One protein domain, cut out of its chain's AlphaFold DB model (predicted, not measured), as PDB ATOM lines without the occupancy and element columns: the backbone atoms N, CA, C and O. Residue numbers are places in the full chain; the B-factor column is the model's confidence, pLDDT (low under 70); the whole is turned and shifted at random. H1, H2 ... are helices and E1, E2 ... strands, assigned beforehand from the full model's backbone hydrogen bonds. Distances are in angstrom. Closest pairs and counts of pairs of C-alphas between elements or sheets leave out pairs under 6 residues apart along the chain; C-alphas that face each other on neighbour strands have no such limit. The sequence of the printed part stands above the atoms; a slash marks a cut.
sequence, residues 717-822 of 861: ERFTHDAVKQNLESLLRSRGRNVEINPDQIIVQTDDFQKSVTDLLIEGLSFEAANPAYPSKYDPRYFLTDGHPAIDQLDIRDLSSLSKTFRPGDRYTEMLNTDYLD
ATOM      1  N   GLU A 717      -2.627 -61.405  72.468       82.38
ATOM      2  CA  GLU A 717      -3.189 -60.209  73.085       82.38
ATOM      3  C   GLU A 717      -3.434 -59.112  72.049       82.38
ATOM      4  O   GLU A 717      -4.549 -58.608  71.943       82.38
ATOM      5  N   ARG A 718      -2.430 -58.792  71.219       83.44
ATOM      6  CA  ARG A 718      -2.563 -57.767  70.172       83.44
ATOM      7  C   ARG A 718      -3.599 -58.157  69.122       83.44
ATOM      8  O   ARG A 718      -4.402 -57.326  68.716       83.44
ATOM      9  N   PHE A 719      -3.602 -59.422  68.706       88.06
ATOM     10  CA  PHE A 719      -4.625 -59.940  67.805       88.06
ATOM     11  C   PHE A 719      -6.020 -59.817  68.419       88.06
ATOM     12  O   PHE A 719      -6.944 -59.365  67.749       88.06
ATOM     13  N   THR A 720      -6.172 -60.206  69.688       86.94
ATOM     14  CA  THR A 720      -7.461 -60.147  70.383       86.94
ATOM     15  C   THR A 720      -7.943 -58.707  70.493       86.94
ATOM     16  O   THR A 720      -9.078 -58.434  70.112       86.94
ATOM     17  N   HIS A 721      -7.073 -57.781  70.900       90.06
ATOM     18  CA  HIS A 721      -7.356 -56.347  70.916       90.06
ATOM     19  C   HIS A 721      -7.859 -55.851  69.549       90.06
ATOM     20  O   HIS A 721      -8.950 -55.288  69.454       90.06
ATOM     21  N   ASP A 722      -7.109 -56.104  68.473       88.75
ATOM     22  CA  ASP A 722      -7.432 -55.589  67.136       88.75
ATOM     23  C   ASP A 722      -8.722 -56.213  66.576       88.75
ATOM     24  O   ASP A 722      -9.556 -55.517  65.992       88.75
ATOM     25  N   ALA A 723      -8.933 -57.512  66.794       89.50
ATOM     26  CA  ALA A 723     -10.130 -58.215  66.347       89.50
ATOM     27  C   ALA A 723     -11.387 -57.765  67.113       89.50
ATOM     28  O   ALA A 723     -12.463 -57.634  66.523       89.50
ATOM     29  N   VAL A 724     -11.260 -57.492  68.414       90.62
ATOM     30  CA  VAL A 724     -12.341 -56.943  69.248       90.62
ATOM     31  C   VAL A 724     -12.651 -55.509  68.846       90.62
ATOM     32  O   VAL A 724     -13.821 -55.183  68.649       90.62
ATOM     33  N   LYS A 725     -11.621 -54.675  68.653       92.62
ATOM     34  CA  LYS A 725     -11.761 -53.306  68.142       92.62
ATOM     35  C   LYS A 725     -12.552 -53.304  66.837       92.62
ATOM     36  O   LYS A 725     -13.585 -52.648  66.753       92.62
ATOM     37  N   GLN A 726     -12.141 -54.111  65.860       90.94
ATOM     38  CA  GLN A 726     -12.843 -54.222  64.578       90.94
ATOM     39  C   GLN A 726     -14.298 -54.675  64.736       90.94
ATOM     40  O   GLN A 726     -15.180 -54.155  64.051       90.94
ATOM     41  N   ASN A 727     -14.567 -55.631  65.631       89.75
ATOM     42  CA  ASN A 727     -15.921 -56.120  65.872       89.75
ATOM     43  C   ASN A 727     -16.823 -55.025  66.464       89.75
ATOM     44  O   ASN A 727     -17.902 -54.767  65.929       89.75
ATOM     45  N   LEU A 728     -16.353 -54.341  67.511       89.44
ATOM     46  CA  LEU A 728     -17.091 -53.268  68.177       89.44
ATOM     47  C   LEU A 728     -17.292 -52.058  67.258       89.44
ATOM     48  O   LEU A 728     -18.399 -51.529  67.175       89.44
ATOM     49  N   GLU A 729     -16.269 -51.653  66.508       90.50
ATOM     50  CA  GLU A 729     -16.382 -50.568  65.530       90.50
ATOM     51  C   GLU A 729     -17.338 -50.924  64.388       90.50
ATOM     52  O   GLU A 729     -18.111 -50.077  63.944       90.50
ATOM     53  N   SER A 730     -17.340 -52.178  63.922       88.69
ATOM     54  CA  SER A 730     -18.307 -52.646  62.925       88.69
ATOM     55  C   SER A 730     -19.735 -52.640  63.475       88.69
ATOM     56  O   SER A 730     -20.662 -52.250  62.760       88.69
ATOM     57  N   LEU A 731     -19.924 -53.036  64.737       87.75
ATOM     58  CA  LEU A 731     -21.221 -52.984  65.409       87.75
ATOM     59  C   LEU A 731     -21.719 -51.537  65.527       87.75
ATOM     60  O   LEU A 731     -22.845 -51.251  65.121       87.75
ATOM     61  N   LEU A 732     -20.880 -50.609  65.995       87.62
ATOM     62  CA  LEU A 732     -21.238 -49.189  66.068       87.62
ATOM     63  C   LEU A 732     -21.523 -48.595  64.685       87.62
ATOM     64  O   LEU A 732     -22.513 -47.881  64.508       87.62
ATOM     65  N   ARG A 733     -20.727 -48.955  63.671       88.56
ATOM     66  CA  ARG A 733     -20.943 -48.508  62.290       88.56
ATOM     67  C   ARG A 733     -22.293 -48.972  61.755       88.56
ATOM     68  O   ARG A 733     -22.986 -48.185  61.116       88.56
ATOM     69  N   SER A 734     -22.708 -50.204  62.067       86.56
ATOM     70  CA  SER A 734     -24.037 -50.721  61.700       86.56
ATOM     71  C   SER A 734     -25.193 -49.964  62.370       86.56
ATOM     72  O   SER A 734     -26.296 -49.927  61.832       86.56
ATOM     73  N   ARG A 735     -24.929 -49.305  63.507       87.00
ATOM     74  CA  ARG A 735     -25.873 -48.452  64.251       87.00
ATOM     75  C   ARG A 735     -25.757 -46.963  63.889       87.00
ATOM     76  O   ARG A 735     -26.399 -46.120  64.510       87.00
ATOM     77  N   GLY A 736     -24.984 -46.636  62.850       81.81
ATOM     78  CA  GLY A 736     -24.857 -45.284  62.305       81.81
ATOM     79  C   GLY A 736     -23.790 -44.413  62.974       81.81
ATOM     80  O   GLY A 736     -23.755 -43.212  62.714       81.81
ATOM     81  N   ARG A 737     -22.908 -44.980  63.808       83.19
ATOM     82  CA  ARG A 737     -21.835 -44.243  64.495       83.19
ATOM     83  C   ARG A 737     -20.461 -44.755  64.075       83.19
ATOM     84  O   ARG A 737     -20.113 -45.904  64.313       83.19
ATOM     85  N   ASN A 738     -19.663 -43.885  63.458       84.44
ATOM     86  CA  ASN A 738     -18.286 -44.192  63.074       84.44
ATOM     87  C   ASN A 738     -17.332 -43.529  64.075       84.44
ATOM     88  O   ASN A 738     -17.126 -42.319  64.026       84.44
ATOM     89  N   VAL A 739     -16.813 -44.315  65.014       84.88
ATOM     90  CA  VAL A 739     -15.922 -43.865  66.090       84.88
ATOM     91  C   VAL A 739     -14.802 -44.882  66.221       84.88
ATOM     92  O   VAL A 739     -15.060 -46.080  66.143       84.88
ATOM     93  N   GLU A 740     -13.578 -44.397  66.410       87.94
ATOM     94  CA  GLU A 740     -12.434 -45.249  66.715       87.94
ATOM     95  C   GLU A 740     -12.453 -45.618  68.203       87.94
ATOM     96  O   GLU A 740     -12.498 -44.739  69.063       87.94
ATOM     97  N   ILE A 741     -12.458 -46.914  68.504       87.19
ATOM     98  CA  ILE A 741     -12.589 -47.445  69.867       87.19
ATOM     99  C   ILE A 741     -11.246 -48.005  70.334       87.19
ATOM    100  O   ILE A 741     -10.484 -48.565  69.545       87.19
ATOM    101  N   ASN A 742     -10.982 -47.922  71.637       89.69
ATOM    102  CA  ASN A 742      -9.929 -48.688  72.293       89.69
ATOM    103  C   ASN A 742     -10.550 -49.678  73.307       89.69
ATOM    104  O   ASN A 742     -10.986 -49.251  74.378       89.69
ATOM    105  N   PRO A 743     -10.591 -50.992  72.999       88.56
ATOM    106  CA  PRO A 743     -11.145 -52.017  73.889       88.56
ATOM    107  C   PRO A 743     -10.498 -52.090  75.281       88.56
ATOM    108  O   PRO A 743     -11.180 -52.461  76.238       88.56
ATOM    109  N   ASP A 744      -9.229 -51.691  75.419       89.75
ATOM    110  CA  ASP A 744      -8.511 -51.697  76.705       89.75
ATOM    111  C   ASP A 744      -9.001 -50.590  77.656       89.75
ATOM    112  O   ASP A 744      -8.764 -50.629  78.863       89.75
ATOM    113  N   GLN A 745      -9.718 -49.602  77.117       89.75
ATOM    114  CA  GLN A 745     -10.293 -48.476  77.855       89.75
ATOM    115  C   GLN A 745     -11.787 -48.651  78.163       89.75
ATOM    116  O   GLN A 745     -12.382 -47.802  78.829       89.75
ATOM    117  N   ILE A 746     -12.398 -49.750  77.713       90.44
ATOM    118  CA  ILE A 746     -13.758 -50.146  78.083       90.44
ATOM    119  C   ILE A 746     -13.639 -51.149  79.228       90.44
ATOM    120  O   ILE A 746     -13.218 -52.286  79.025       90.44
ATOM    121  N   ILE A 747     -13.998 -50.735  80.440       91.44
ATOM    122  CA  ILE A 747     -13.877 -51.574  81.634       91.44
ATOM    123  C   ILE A 747     -15.232 -52.185  81.958       91.44
ATOM    124  O   ILE A 747     -16.190 -51.461  82.227       91.44
ATOM    125  N   VAL A 748     -15.301 -53.514  81.957       89.44
ATOM    126  CA  VAL A 748     -16.460 -54.282  82.412       89.44
ATOM    127  C   VAL A 748     -16.290 -54.586  83.892       89.44
ATOM    128  O   VAL A 748     -15.279 -55.154  84.311       89.44
ATOM    129  N   GLN A 749     -17.298 -54.222  84.674       88.88
ATOM    130  CA  GLN A 749     -17.372 -54.472  86.102       88.88
ATOM    131  C   GLN A 749     -18.539 -55.411  86.406       88.88
ATOM    132  O   GLN A 749     -19.684 -55.141  86.042       88.88
ATOM    133  N   THR A 750     -18.220 -56.500  87.096       84.75
ATOM    134  CA  THR A 750     -19.149 -57.482  87.666       84.75
ATOM    135  C   THR A 750     -18.853 -57.633  89.163       84.75
ATOM    136  O   THR A 750     -17.941 -56.981  89.677       84.75
ATOM    137  N   ASP A 751     -19.589 -58.495  89.863       81.56
ATOM    138  CA  ASP A 751     -19.289 -58.827  91.263       81.56
ATOM    139  C   ASP A 751     -17.960 -59.591  91.421       81.56
ATOM    140  O   ASP A 751     -17.285 -59.450  92.442       81.56
ATOM    141  N   ASP A 752     -17.560 -60.359  90.404       78.62
ATOM    142  CA  ASP A 752     -16.398 -61.251  90.470       78.62
ATOM    143  C   ASP A 752     -15.107 -60.603  89.946       78.62
ATOM    144  O   ASP A 752     -14.003 -60.996  90.330       78.62
ATOM    145  N   PHE A 753     -15.213 -59.621  89.045       83.69
ATOM    146  CA  PHE A 753     -14.050 -58.996  88.416       83.69
ATOM    147  C   PHE A 753     -14.329 -57.603  87.841       83.69
ATOM    148  O   PHE A 753     -15.454 -57.242  87.494       83.69
ATOM    149  N   GLN A 754     -13.244 -56.855  87.647       88.56
ATOM    150  CA  GLN A 754     -13.211 -55.586  86.928       88.56
ATOM    151  C   GLN A 754     -12.045 -55.619  85.937       88.56
ATOM    152  O   GLN A 754     -10.887 -55.585  86.357       88.56
ATOM    153  N   LYS A 755     -12.336 -55.737  84.638       87.94
ATOM    154  CA  LYS A 755     -11.318 -55.934  83.588       87.94
ATOM    155  C   LYS A 755     -11.654 -55.181  82.312       87.94
ATOM    156  O   LYS A 755     -12.815 -54.863  82.064       87.94
ATOM    157  N   SER A 756     -10.629 -54.902  81.512       89.94
ATOM    158  CA  SER A 756     -10.826 -54.403  80.154       89.94
ATOM    159  C   SER A 756     -11.533 -55.452  79.288       89.94
ATOM    160  O   SER A 756     -11.499 -56.645  79.602       89.94
ATOM    161  N   VAL A 757     -12.176 -55.039  78.191       88.38
ATOM    162  CA  VAL A 757     -12.840 -55.992  77.278       88.38
ATOM    163  C   VAL A 757     -11.828 -56.978  76.680       88.38
ATOM    164  O   VAL A 757     -12.148 -58.158  76.527       88.38
ATOM    165  N   THR A 758     -10.608 -56.530  76.382       86.81
ATOM    166  CA  THR A 758      -9.537 -57.391  75.860       86.81
ATOM    167  C   THR A 758      -9.115 -58.443  76.883       86.81
ATOM    168  O   THR A 758      -9.121 -59.632  76.560       86.81
ATOM    169  N   ASP A 759      -8.818 -58.043  78.124       87.19
ATOM    170  CA  ASP A 759      -8.383 -58.971  79.181       87.19
ATOM    171  C   ASP A 759      -9.483 -59.972  79.543       87.19
ATOM    172  O   ASP A 759      -9.221 -61.162  79.713       87.19
ATOM    173  N   LEU A 760     -10.734 -59.502  79.595       88.00
ATOM    174  CA  LEU A 760     -11.910 -60.339  79.817       88.00
ATOM    175  C   LEU A 760     -11.974 -61.490  78.804       88.00
ATOM    176  O   LEU A 760     -12.216 -62.637  79.182       88.00
ATOM    177  N   LEU A 761     -11.728 -61.193  77.526       87.44
ATOM    178  CA  LEU A 761     -11.780 -62.176  76.444       87.44
ATOM    179  C   LEU A 761     -10.538 -63.073  76.382       87.44
ATOM    180  O   LEU A 761     -10.678 -64.258  76.079       87.44
ATOM    181  N   ILE A 762      -9.347 -62.546  76.683       82.19
ATOM    182  CA  ILE A 762      -8.108 -63.338  76.773       82.19
ATOM    183  C   ILE A 762      -8.227 -64.395  77.874       82.19
ATOM    184  O   ILE A 762      -7.845 -65.546  77.671       82.19
ATOM    185  N   GLU A 763      -8.792 -64.025  79.021       82.94
ATOM    186  CA  GLU A 763      -8.981 -64.927  80.160       82.94
ATOM    187  C   GLU A 763     -10.192 -65.860  80.013       82.94
ATOM    188  O   GLU A 763     -10.403 -66.740  80.846       82.94
ATOM    189  N   GLY A 764     -10.985 -65.693  78.949       80.38
ATOM    190  CA  GLY A 764     -12.167 -66.512  78.685       80.38
ATOM    191  C   GLY A 764     -13.300 -66.299  79.692       80.38
ATOM    192  O   GLY A 764     -14.129 -67.193  79.877       80.38
ATOM    193  N   LEU A 765     -13.341 -65.137  80.348       83.94
ATOM    194  CA  LEU A 765     -14.397 -64.780  81.288       83.94
ATOM    195  C   LEU A 765     -15.668 -64.400  80.521       83.94
ATOM    196  O   LEU A 765     -15.625 -63.741  79.483       83.94
ATOM    197  N   SER A 766     -16.824 -64.804  81.041       85.38
ATOM    198  CA  SER A 766     -18.125 -64.449  80.471       85.38
ATOM    199  C   SER A 766     -19.102 -64.070  81.570       85.38
ATOM    200  O   SER A 766     -18.955 -64.508  82.709       85.38
ATOM    201  N   PHE A 767     -20.081 -63.234  81.235       86.25
ATOM    202  CA  PHE A 767     -21.065 -62.736  82.193       86.25
ATOM    203  C   PHE A 767     -22.445 -62.595  81.548       86.25
ATOM    204  O   PHE A 767     -22.579 -62.472  80.326       86.25
ATOM    205  N   GLU A 768     -23.484 -62.598  82.379       83.31
ATOM    206  CA  GLU A 768     -24.877 -62.410  81.972       83.31
ATOM    207  C   GLU A 768     -25.309 -60.960  82.195       83.31
ATOM    208  O   GLU A 768     -25.218 -60.445  83.306       83.31
ATOM    209  N   ALA A 769     -25.788 -60.288  81.147       79.88
ATOM    210  CA  ALA A 769     -26.420 -58.983  81.307       79.88
ATOM    211  C   ALA A 769     -27.824 -59.142  81.920       79.88
ATOM    212  O   ALA A 769     -28.594 -60.014  81.514       79.88
ATOM    213  N   ALA A 770     -28.162 -58.284  82.882       70.12
ATOM    214  CA  ALA A 770     -29.435 -58.346  83.589       70.12
ATOM    215  C   ALA A 770     -30.641 -58.010  82.696       70.12
ATOM    216  O   ALA A 770     -30.543 -57.271  81.710       70.12
ATOM    217  N   ASN A 771     -31.806 -58.555  83.056       63.31
ATOM    218  CA  ASN A 771     -33.059 -58.260  82.369       63.31
ATOM    219  C   ASN A 771     -33.475 -56.801  82.656       63.31
ATOM    220  O   ASN A 771     -33.630 -56.455  83.830       63.31
ATOM    221  N   PRO A 772     -33.738 -55.962  81.630       61.38
ATOM    222  CA  PRO A 772     -34.095 -54.553  81.816       61.38
ATOM    223  C   PRO A 772     -35.306 -54.312  82.730       61.38
ATOM    224  O   PRO A 772     -35.454 -53.222  83.274       61.38
ATOM    225  N   ALA A 773     -36.181 -55.311  82.888       56.97
ATOM    226  CA  ALA A 773     -37.369 -55.219  83.728       56.97
ATOM    227  C   ALA A 773     -37.079 -55.263  85.246       56.97
ATOM    228  O   ALA A 773     -37.950 -54.871  86.020       56.97
ATOM    229  N   TYR A 774     -35.890 -55.714  85.678       61.34
ATOM    230  CA  TYR A 774     -35.547 -55.899  87.098       61.34
ATOM    231  C   TYR A 774     -34.088 -55.504  87.407       61.34
ATOM    232  O   TYR A 774     -33.266 -56.383  87.667       61.34
ATOM    233  N   PRO A 775     -33.740 -54.204  87.381       61.00
ATOM    234  CA  PRO A 775     -32.375 -53.761  87.637       61.00
ATOM    235  C   PRO A 775     -31.971 -53.952  89.109       61.00
ATOM    236  O   PRO A 775     -32.636 -53.454  90.022       61.00
ATOM    237  N   SER A 776     -30.856 -54.639  89.343       67.38
ATOM    238  CA  SER A 776     -30.209 -54.834  90.642       67.38
ATOM    239  C   SER A 776     -28.948 -53.972  90.775       67.38
ATOM    240  O   SER A 776     -28.317 -53.548  89.804       67.38
ATOM    241  N   LYS A 777     -28.530 -53.708  92.019       66.94
ATOM    242  CA  LYS A 777     -27.249 -53.034  92.303       66.94
ATOM    243  C   LYS A 777     -26.040 -53.869  91.848       66.94
ATOM    244  O   LYS A 777     -24.990 -53.291  91.593       66.94
ATOM    245  N   TYR A 778     -26.225 -55.181  91.743       67.75
ATOM    246  CA  TYR A 778     -25.215 -56.180  91.384       67.75
ATOM    247  C   TYR A 778     -25.155 -56.469  89.872       67.75
ATOM    248  O   TYR A 778     -24.431 -57.352  89.427       67.75
ATOM    249  N   ASP A 779     -25.931 -55.740  89.063       79.06
ATOM    250  CA  ASP A 779     -25.933 -55.946  87.617       79.06
ATOM    251  C   ASP A 779     -24.604 -55.500  86.996       79.06
ATOM    252  O   ASP A 779     -24.121 -54.408  87.327       79.06
ATOM    253  N   PRO A 780     -24.045 -56.276  86.047       83.31
ATOM    254  CA  PRO A 780     -22.859 -55.882  85.304       83.31
ATOM    255  C   PRO A 780     -23.019 -54.515  84.648       83.31
ATOM    256  O   PRO A 780     -24.068 -54.190  84.083       83.31
ATOM    257  N   ARG A 781     -21.959 -53.711  84.688       86.44
ATOM    258  CA  ARG A 781     -21.896 -52.395  84.039       86.44
ATOM    259  C   ARG A 781     -20.574 -52.252  83.315       86.44
ATOM    260  O   ARG A 781     -19.610 -52.945  83.630       86.44
ATOM    261  N   TYR A 782     -20.524 -51.331  82.361       88.94
ATOM    262  CA  TYR A 782     -19.257 -50.897  81.798       88.94
ATOM    263  C   TYR A 782     -19.087 -49.394  81.977       88.94
ATOM    264  O   TYR A 782     -20.063 -48.646  82.071       88.94
ATOM    265  N   PHE A 783     -17.838 -48.961  82.027       88.06
ATOM    266  CA  PHE A 783     -17.470 -47.555  82.006       88.06
ATOM    267  C   PHE A 783     -16.211 -47.361  81.167       88.06
ATOM    268  O   PHE A 783     -15.498 -48.314  80.846       88.06
ATOM    269  N   LEU A 784     -15.970 -46.115  80.781       89.44
ATOM    270  CA  LEU A 784     -14.856 -45.720  79.930       89.44
ATOM    271  C   LEU A 784     -13.794 -45.031  80.784       89.44
ATOM    272  O   LEU A 784     -14.142 -44.239  81.662       89.44
ATOM    273  N   THR A 785     -12.521 -45.322  80.539       86.56
ATOM    274  CA  THR A 785     -11.402 -44.602  81.166       86.56
ATOM    275  C   THR A 785     -11.072 -43.304  80.417       86.56
ATOM    276  O   THR A 785     -11.473 -43.109  79.265       86.56
ATOM    277  N   ASP A 786     -10.369 -42.382  81.092       71.38
ATOM    278  CA  ASP A 786     -10.081 -41.036  80.581       71.38
ATOM    279  C   ASP A 786      -9.396 -41.063  79.202       71.38
ATOM    280  O   ASP A 786      -8.392 -41.746  78.990       71.38
ATOM    281  N   GLY A 787      -9.938 -40.282  78.262       70.69
ATOM    282  CA  GLY A 787      -9.429 -40.154  76.891       70.69
ATOM    283  C   GLY A 787     -10.145 -41.015  75.842       70.69
ATOM    284  O   GLY A 787      -9.927 -40.791  74.651       70.69
ATOM    285  N   HIS A 788     -11.028 -41.937  76.240       83.31
ATOM    286  CA  HIS A 788     -11.839 -42.718  75.300       83.31
ATOM    287  C   HIS A 788     -13.062 -41.918  74.793       83.31
ATOM    288  O   HIS A 788     -13.744 -41.268  75.594       83.31
ATOM    289  N   PRO A 789     -13.409 -41.963  73.491       82.88
ATOM    290  CA  PRO A 789     -14.596 -41.282  72.975       82.88
ATOM    291  C   PRO A 789     -15.897 -41.867  73.547       82.88
ATOM    292  O   PRO A 789     -15.997 -43.060  73.831       82.88
ATOM    293  N   ALA A 790     -16.931 -41.034  73.685       79.44
ATOM    294  CA  ALA A 790     -18.235 -41.492  74.166       79.44
ATOM    295  C   ALA A 790     -18.862 -42.519  73.201       79.44
ATOM    296  O   ALA A 790     -18.910 -42.285  71.988       79.44
ATOM    297  N   ILE A 791     -19.386 -43.624  73.745       82.56
ATOM    298  CA  ILE A 791     -20.015 -44.733  73.001       82.56
ATOM    299  C   ILE A 791     -21.414 -45.075  73.544       82.56
ATOM    300  O   ILE A 791     -21.698 -46.188  73.963       82.56
ATOM    301  N   ASP A 792     -22.314 -44.097  73.496       78.31
ATOM    302  CA  ASP A 792     -23.726 -44.195  73.917       78.31
ATOM    303  C   ASP A 792     -24.561 -45.288  73.214       78.31
ATOM    304  O   ASP A 792     -25.603 -45.693  73.723       78.31
ATOM    305  N   GLN A 793     -24.116 -45.770  72.054       81.19
ATOM    306  CA  GLN A 793     -24.786 -46.813  71.272       81.19
ATOM    307  C   GLN A 793     -24.326 -48.240  71.603       81.19
ATOM    308  O   GLN A 793     -24.831 -49.183  70.986       81.19
ATOM    309  N   LEU A 794     -23.373 -48.413  72.525       84.31
ATOM    310  CA  LEU A 794     -22.941 -49.725  73.005       84.31
ATOM    311  C   LEU A 794     -23.676 -50.066  74.308       84.31
ATOM    312  O   LEU A 794     -23.623 -49.310  75.276       84.31
ATOM    313  N   ASP A 795     -24.354 -51.209  74.348       84.75
ATOM    314  CA  ASP A 795     -25.062 -51.701  75.531       84.75
ATOM    315  C   ASP A 795     -24.212 -52.768  76.247       84.75
ATOM    316  O   ASP A 795     -23.469 -53.523  75.617       84.75
ATOM    317  N   ILE A 796     -24.345 -52.890  77.570       86.88
ATOM    318  CA  ILE A 796     -23.709 -53.973  78.335       86.88
ATOM    319  C   ILE A 796     -24.127 -55.365  77.826       86.88
ATOM    320  O   ILE A 796     -23.348 -56.317  77.904       86.88
ATOM    321  N   ARG A 797     -25.321 -55.490  77.230       85.94
ATOM    322  CA  ARG A 797     -25.799 -56.708  76.551       85.94
ATOM    323  C   ARG A 797     -24.954 -57.083  75.334       85.94
ATOM    324  O   ARG A 797     -24.763 -58.273  75.086       85.94
ATOM    325  N   ASP A 798     -24.411 -56.100  74.617       87.31
ATOM    326  CA  ASP A 798     -23.511 -56.346  73.486       87.31
ATOM    327  C   ASP A 798     -22.183 -56.930  73.978       87.31
ATOM    328  O   ASP A 798     -21.699 -57.917  73.427       87.31
ATOM    329  N   LEU A 799     -21.639 -56.387  75.075       88.25
ATOM    330  CA  LEU A 799     -20.423 -56.897  75.718       88.25
ATOM    331  C   LEU A 799     -20.638 -58.278  76.358       88.25
ATOM    332  O   LEU A 799     -19.764 -59.140  76.268       88.25
ATOM    333  N   SER A 800     -21.819 -58.534  76.931       88.69
ATOM    334  CA  SER A 800     -22.204 -59.862  77.429       88.69
ATOM    335  C   SER A 800     -22.278 -60.877  76.285       88.69
ATOM    336  O   SER A 800     -21.674 -61.948  76.373       88.69
ATOM    337  N   SER A 801     -22.935 -60.538  75.170       87.62
ATOM    338  CA  SER A 801     -22.978 -61.395  73.977       87.62
ATOM    339  C   SER A 801     -21.583 -61.638  73.403       87.62
ATOM    340  O   SER A 801     -21.253 -62.772  73.040       87.62
ATOM    341  N   LEU A 802     -20.746 -60.601  73.347       88.19
ATOM    342  CA  LEU A 802     -19.361 -60.702  72.902       88.19
ATOM    343  C   LEU A 802     -18.570 -61.667  73.797       88.19
ATOM    344  O   LEU A 802     -17.954 -62.587  73.274       88.19
ATOM    345  N   SER A 803     -18.676 -61.550  75.126       86.38
ATOM    346  CA  SER A 803     -17.980 -62.433  76.082       86.38
ATOM    347  C   SER A 803     -18.304 -63.924  75.920       86.38
ATOM    348  O   SER A 803     -17.471 -64.787  76.186       86.38
ATOM    349  N   LYS A 804     -19.513 -64.248  75.447       85.31
ATOM    350  CA  LYS A 804     -19.963 -65.638  75.266       85.31
ATOM    351  C   LYS A 804     -19.620 -66.210  73.898       85.31
ATOM    352  O   LYS A 804     -19.367 -67.408  73.778       85.31
ATOM    353  N   THR A 805     -19.676 -65.377  72.863       85.31
ATOM    354  CA  THR A 805     -19.600 -65.813  71.458       85.31
ATOM    355  C   THR A 805     -18.244 -65.558  70.816       85.31
ATOM    356  O   THR A 805     -17.850 -66.276  69.895       85.31
ATOM    357  N   PHE A 806     -17.510 -64.553  71.285       87.12
ATOM    358  CA  PHE A 806     -16.201 -64.229  70.756       87.12
ATOM    359  C   PHE A 806     -15.193 -65.215  71.343       87.12
ATOM    360  O   PHE A 806     -14.931 -65.219  72.542       87.12
ATOM    361  N   ARG A 807     -14.666 -66.100  70.494       86.56
ATOM    362  CA  ARG A 807     -13.616 -67.065  70.833       86.56
ATOM    363  C   ARG A 807     -12.297 -66.589  70.215       86.56
ATOM    364  O   ARG A 807     -12.031 -66.920  69.057       86.56
ATOM    365  N   PRO A 808     -11.479 -65.787  70.928       85.00
ATOM    366  CA  PRO A 808     -10.246 -65.262  70.354       85.00
ATOM    367  C   PRO A 808      -9.264 -66.379  69.996       85.00
ATOM    368  O   PRO A 808      -8.606 -66.284  68.970       85.00
ATOM    369  N   GLY A 809      -9.215 -67.463  70.783       82.62
ATOM    370  CA  GLY A 809      -8.359 -68.630  70.520       82.62
ATOM    371  C   GLY A 809      -8.630 -69.301  69.172       82.62
ATOM    372  O   GLY A 809      -7.698 -69.529  68.396       82.62
ATOM    373  N   ASP A 810      -9.901 -69.555  68.858       86.25
ATOM    374  CA  ASP A 810     -10.301 -70.184  67.595       86.25
ATOM    375  C   ASP A 810     -10.009 -69.259  66.411       86.25
ATOM    376  O   ASP A 810      -9.405 -69.677  65.426       86.25
ATOM    377  N   ARG A 811     -10.347 -67.970  66.547       86.75
ATOM    378  CA  ARG A 811     -10.090 -66.945  65.523       86.75
ATOM    379  C   ARG A 811      -8.599 -66.719  65.287       86.75
ATOM    380  O   ARG A 811      -8.177 -66.524  64.153       86.75
ATOM    381  N   TYR A 812      -7.795 -66.763  66.346       83.75
ATOM    382  CA  TYR A 812      -6.344 -66.668  66.254       83.75
ATOM    383  C   TYR A 812      -5.772 -67.890  65.535       83.75
ATOM    384  O   TYR A 812      -4.945 -67.750  64.640       83.75
ATOM    385  N   THR A 813      -6.270 -69.087  65.854       84.31
ATOM    386  CA  THR A 813      -5.892 -70.334  65.173       84.31
ATOM    387  C   THR A 813      -6.284 -70.310  63.695       84.31
ATOM    388  O   THR A 813      -5.498 -70.712  62.841       84.31
ATOM    389  N   GLU A 814      -7.472 -69.805  63.371       86.12
ATOM    390  CA  GLU A 814      -7.953 -69.640  61.997       86.12
ATOM    391  C   GLU A 814      -7.103 -68.638  61.207       86.12
ATOM    392  O   GLU A 814      -6.693 -68.940  60.085       86.12
ATOM    393  N   MET A 815      -6.761 -67.494  61.805       85.69
ATOM    394  CA  MET A 815      -5.847 -66.510  61.215       85.69
ATOM    395  C   MET A 815      -4.464 -67.120  60.964       85.69
ATOM    396  O   MET A 815      -3.925 -67.000  59.864       85.69
ATOM    397  N   LEU A 816      -3.906 -67.857  61.930       81.69
ATOM    398  CA  LEU A 816      -2.636 -68.562  61.739       81.69
ATOM    399  C   LEU A 816      -2.729 -69.585  60.599       81.69
ATOM    400  O   LEU A 816      -1.830 -69.655  59.761       81.69
ATOM    401  N   ASN A 817      -3.820 -70.349  60.536       83.19
ATOM    402  CA  ASN A 817      -4.041 -71.337  59.483       83.19
ATOM    403  C   ASN A 817      -4.146 -70.696  58.096       83.19
ATOM    404  O   ASN A 817      -3.551 -71.202  57.148       83.19
ATOM    405  N   THR A 818      -4.853 -69.575  57.988       80.75
ATOM    406  CA  THR A 818      -5.171 -68.928  56.709       80.75
ATOM    407  C   THR A 818      -4.022 -68.050  56.209       80.75
ATOM    408  O   THR A 818      -3.600 -68.166  55.061       80.75
ATOM    409  N   ASP A 819      -3.445 -67.223  57.080       74.88
ATOM    410  CA  ASP A 819      -2.507 -66.167  56.673       74.88
ATOM    411  C   ASP A 819      -1.032 -66.584  56.814       74.88
ATOM    412  O   ASP A 819      -0.122 -65.944  56.255       74.88
ATOM    413  N   TYR A 820      -0.762 -67.650  57.581       72.69
ATOM    414  CA  TYR A 820       0.599 -68.096  57.898       72.69
ATOM    415  C   TYR A 820       0.886 -69.570  57.579       72.69
ATOM    416  O   TYR A 820       2.039 -69.873  57.258       72.69
ATOM    417  N   LEU A 821      -0.099 -70.473  57.627       77.12
ATOM    418  CA  LEU A 821       0.106 -71.912  57.386       77.12
ATOM    419  C   LEU A 821      -0.456 -72.421  56.047       77.12
ATOM    420  O   LEU A 821      -0.057 -73.509  55.623       77.12
ATOM    421  N   ASP A 822      -1.305 -71.656  55.353       80.62
ATOM    422  CA  ASP A 822      -1.834 -72.042  54.041       80.62
ATOM    423  C   ASP A 822      -0.744 -71.992  52.959       80.62
ATOM    424  O   ASP A 822      -0.217 -70.935  52.607       80.62
TER     425      ASP A 822
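AT A GLANCE: This is residues 717 to 822 of the 861 residues of an uncharacterized protein of Pseudomonas sp. 424 (UniProt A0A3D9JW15). A small body holds the short helix H2 between the longer helices H1 and H3 and a little three-stranded sheet, while H4 runs out toward one end of the long axis and a loop round Tyr 774 reaches to the other. The printed part has 106 residues, in the order H1 E1 E2 H2 E3 H3 H4; the sheet, E2 E1 E3, is antiparallel, and the class is mostly helix. The whole is compact, with a radius of gyration of the C-alphas of 14.5 A, yet elongated, spanning 50 by 29 by 25 A.

IN THESE COORDINATES: H1, residues 717 to 734, begins at C-alpha 717 (-3.189, -60.209, 73.085) and is 25.6 A long. E1 is residues 746 to 749, E2 754 to 756, H2 757 to 762 and E3 781 to 784. H3, residues 796 to 805, measures 14.3 A; H4, residues 808 to 821, measures 17.9 A and ends at C-alpha 821 (0.106, -71.912, 57.386).

HOW THE PARTS SIT: In the hairpin E1 and E2, N 748 and O 755 are 2.8 A apart, within hydrogen-bond range; between E1 and E3, N 749 and O 781 are also at 2.8 A. E2, H2 and E3 form a split strand-helix-strand unit, two strands running the same way with E1 between them, and a right-handed crossover. H2 is on the sheet, over E2, at a height of 6.1 A; H3 only grazes it with residues 796 to 800. H1, with residues 717 to 724 alone, touches H2 at a steep tilt of 45 degrees, opposite ways; the closest C-alphas, of His 721 and Thr 758, are 5.5 A apart. H2 and H3 only just touch, with 3 pairs of C-alphas within 8 A, the closest those of Leu 761 and Ser 803, 6.2 A. H1 and H4 only just touch, with 3 pairs, the closest Thr 720 and Pro 808, C-alphas 5.8 A apart. Every O i to N i+4 pair is within hydrogen-bond range in H1, H2 and H3; in H4, 9 of 10 are.

THE WHOLE: The C-alphas farthest apart, of Tyr 774 and Asp 822, are 49.9 A apart. The printed part has no cut. The links H1 to E1, H2 to E3 and E3 to H3 are long. Residues 771 to 778 have pLDDT under 70; the mean of the printed part is 83.5.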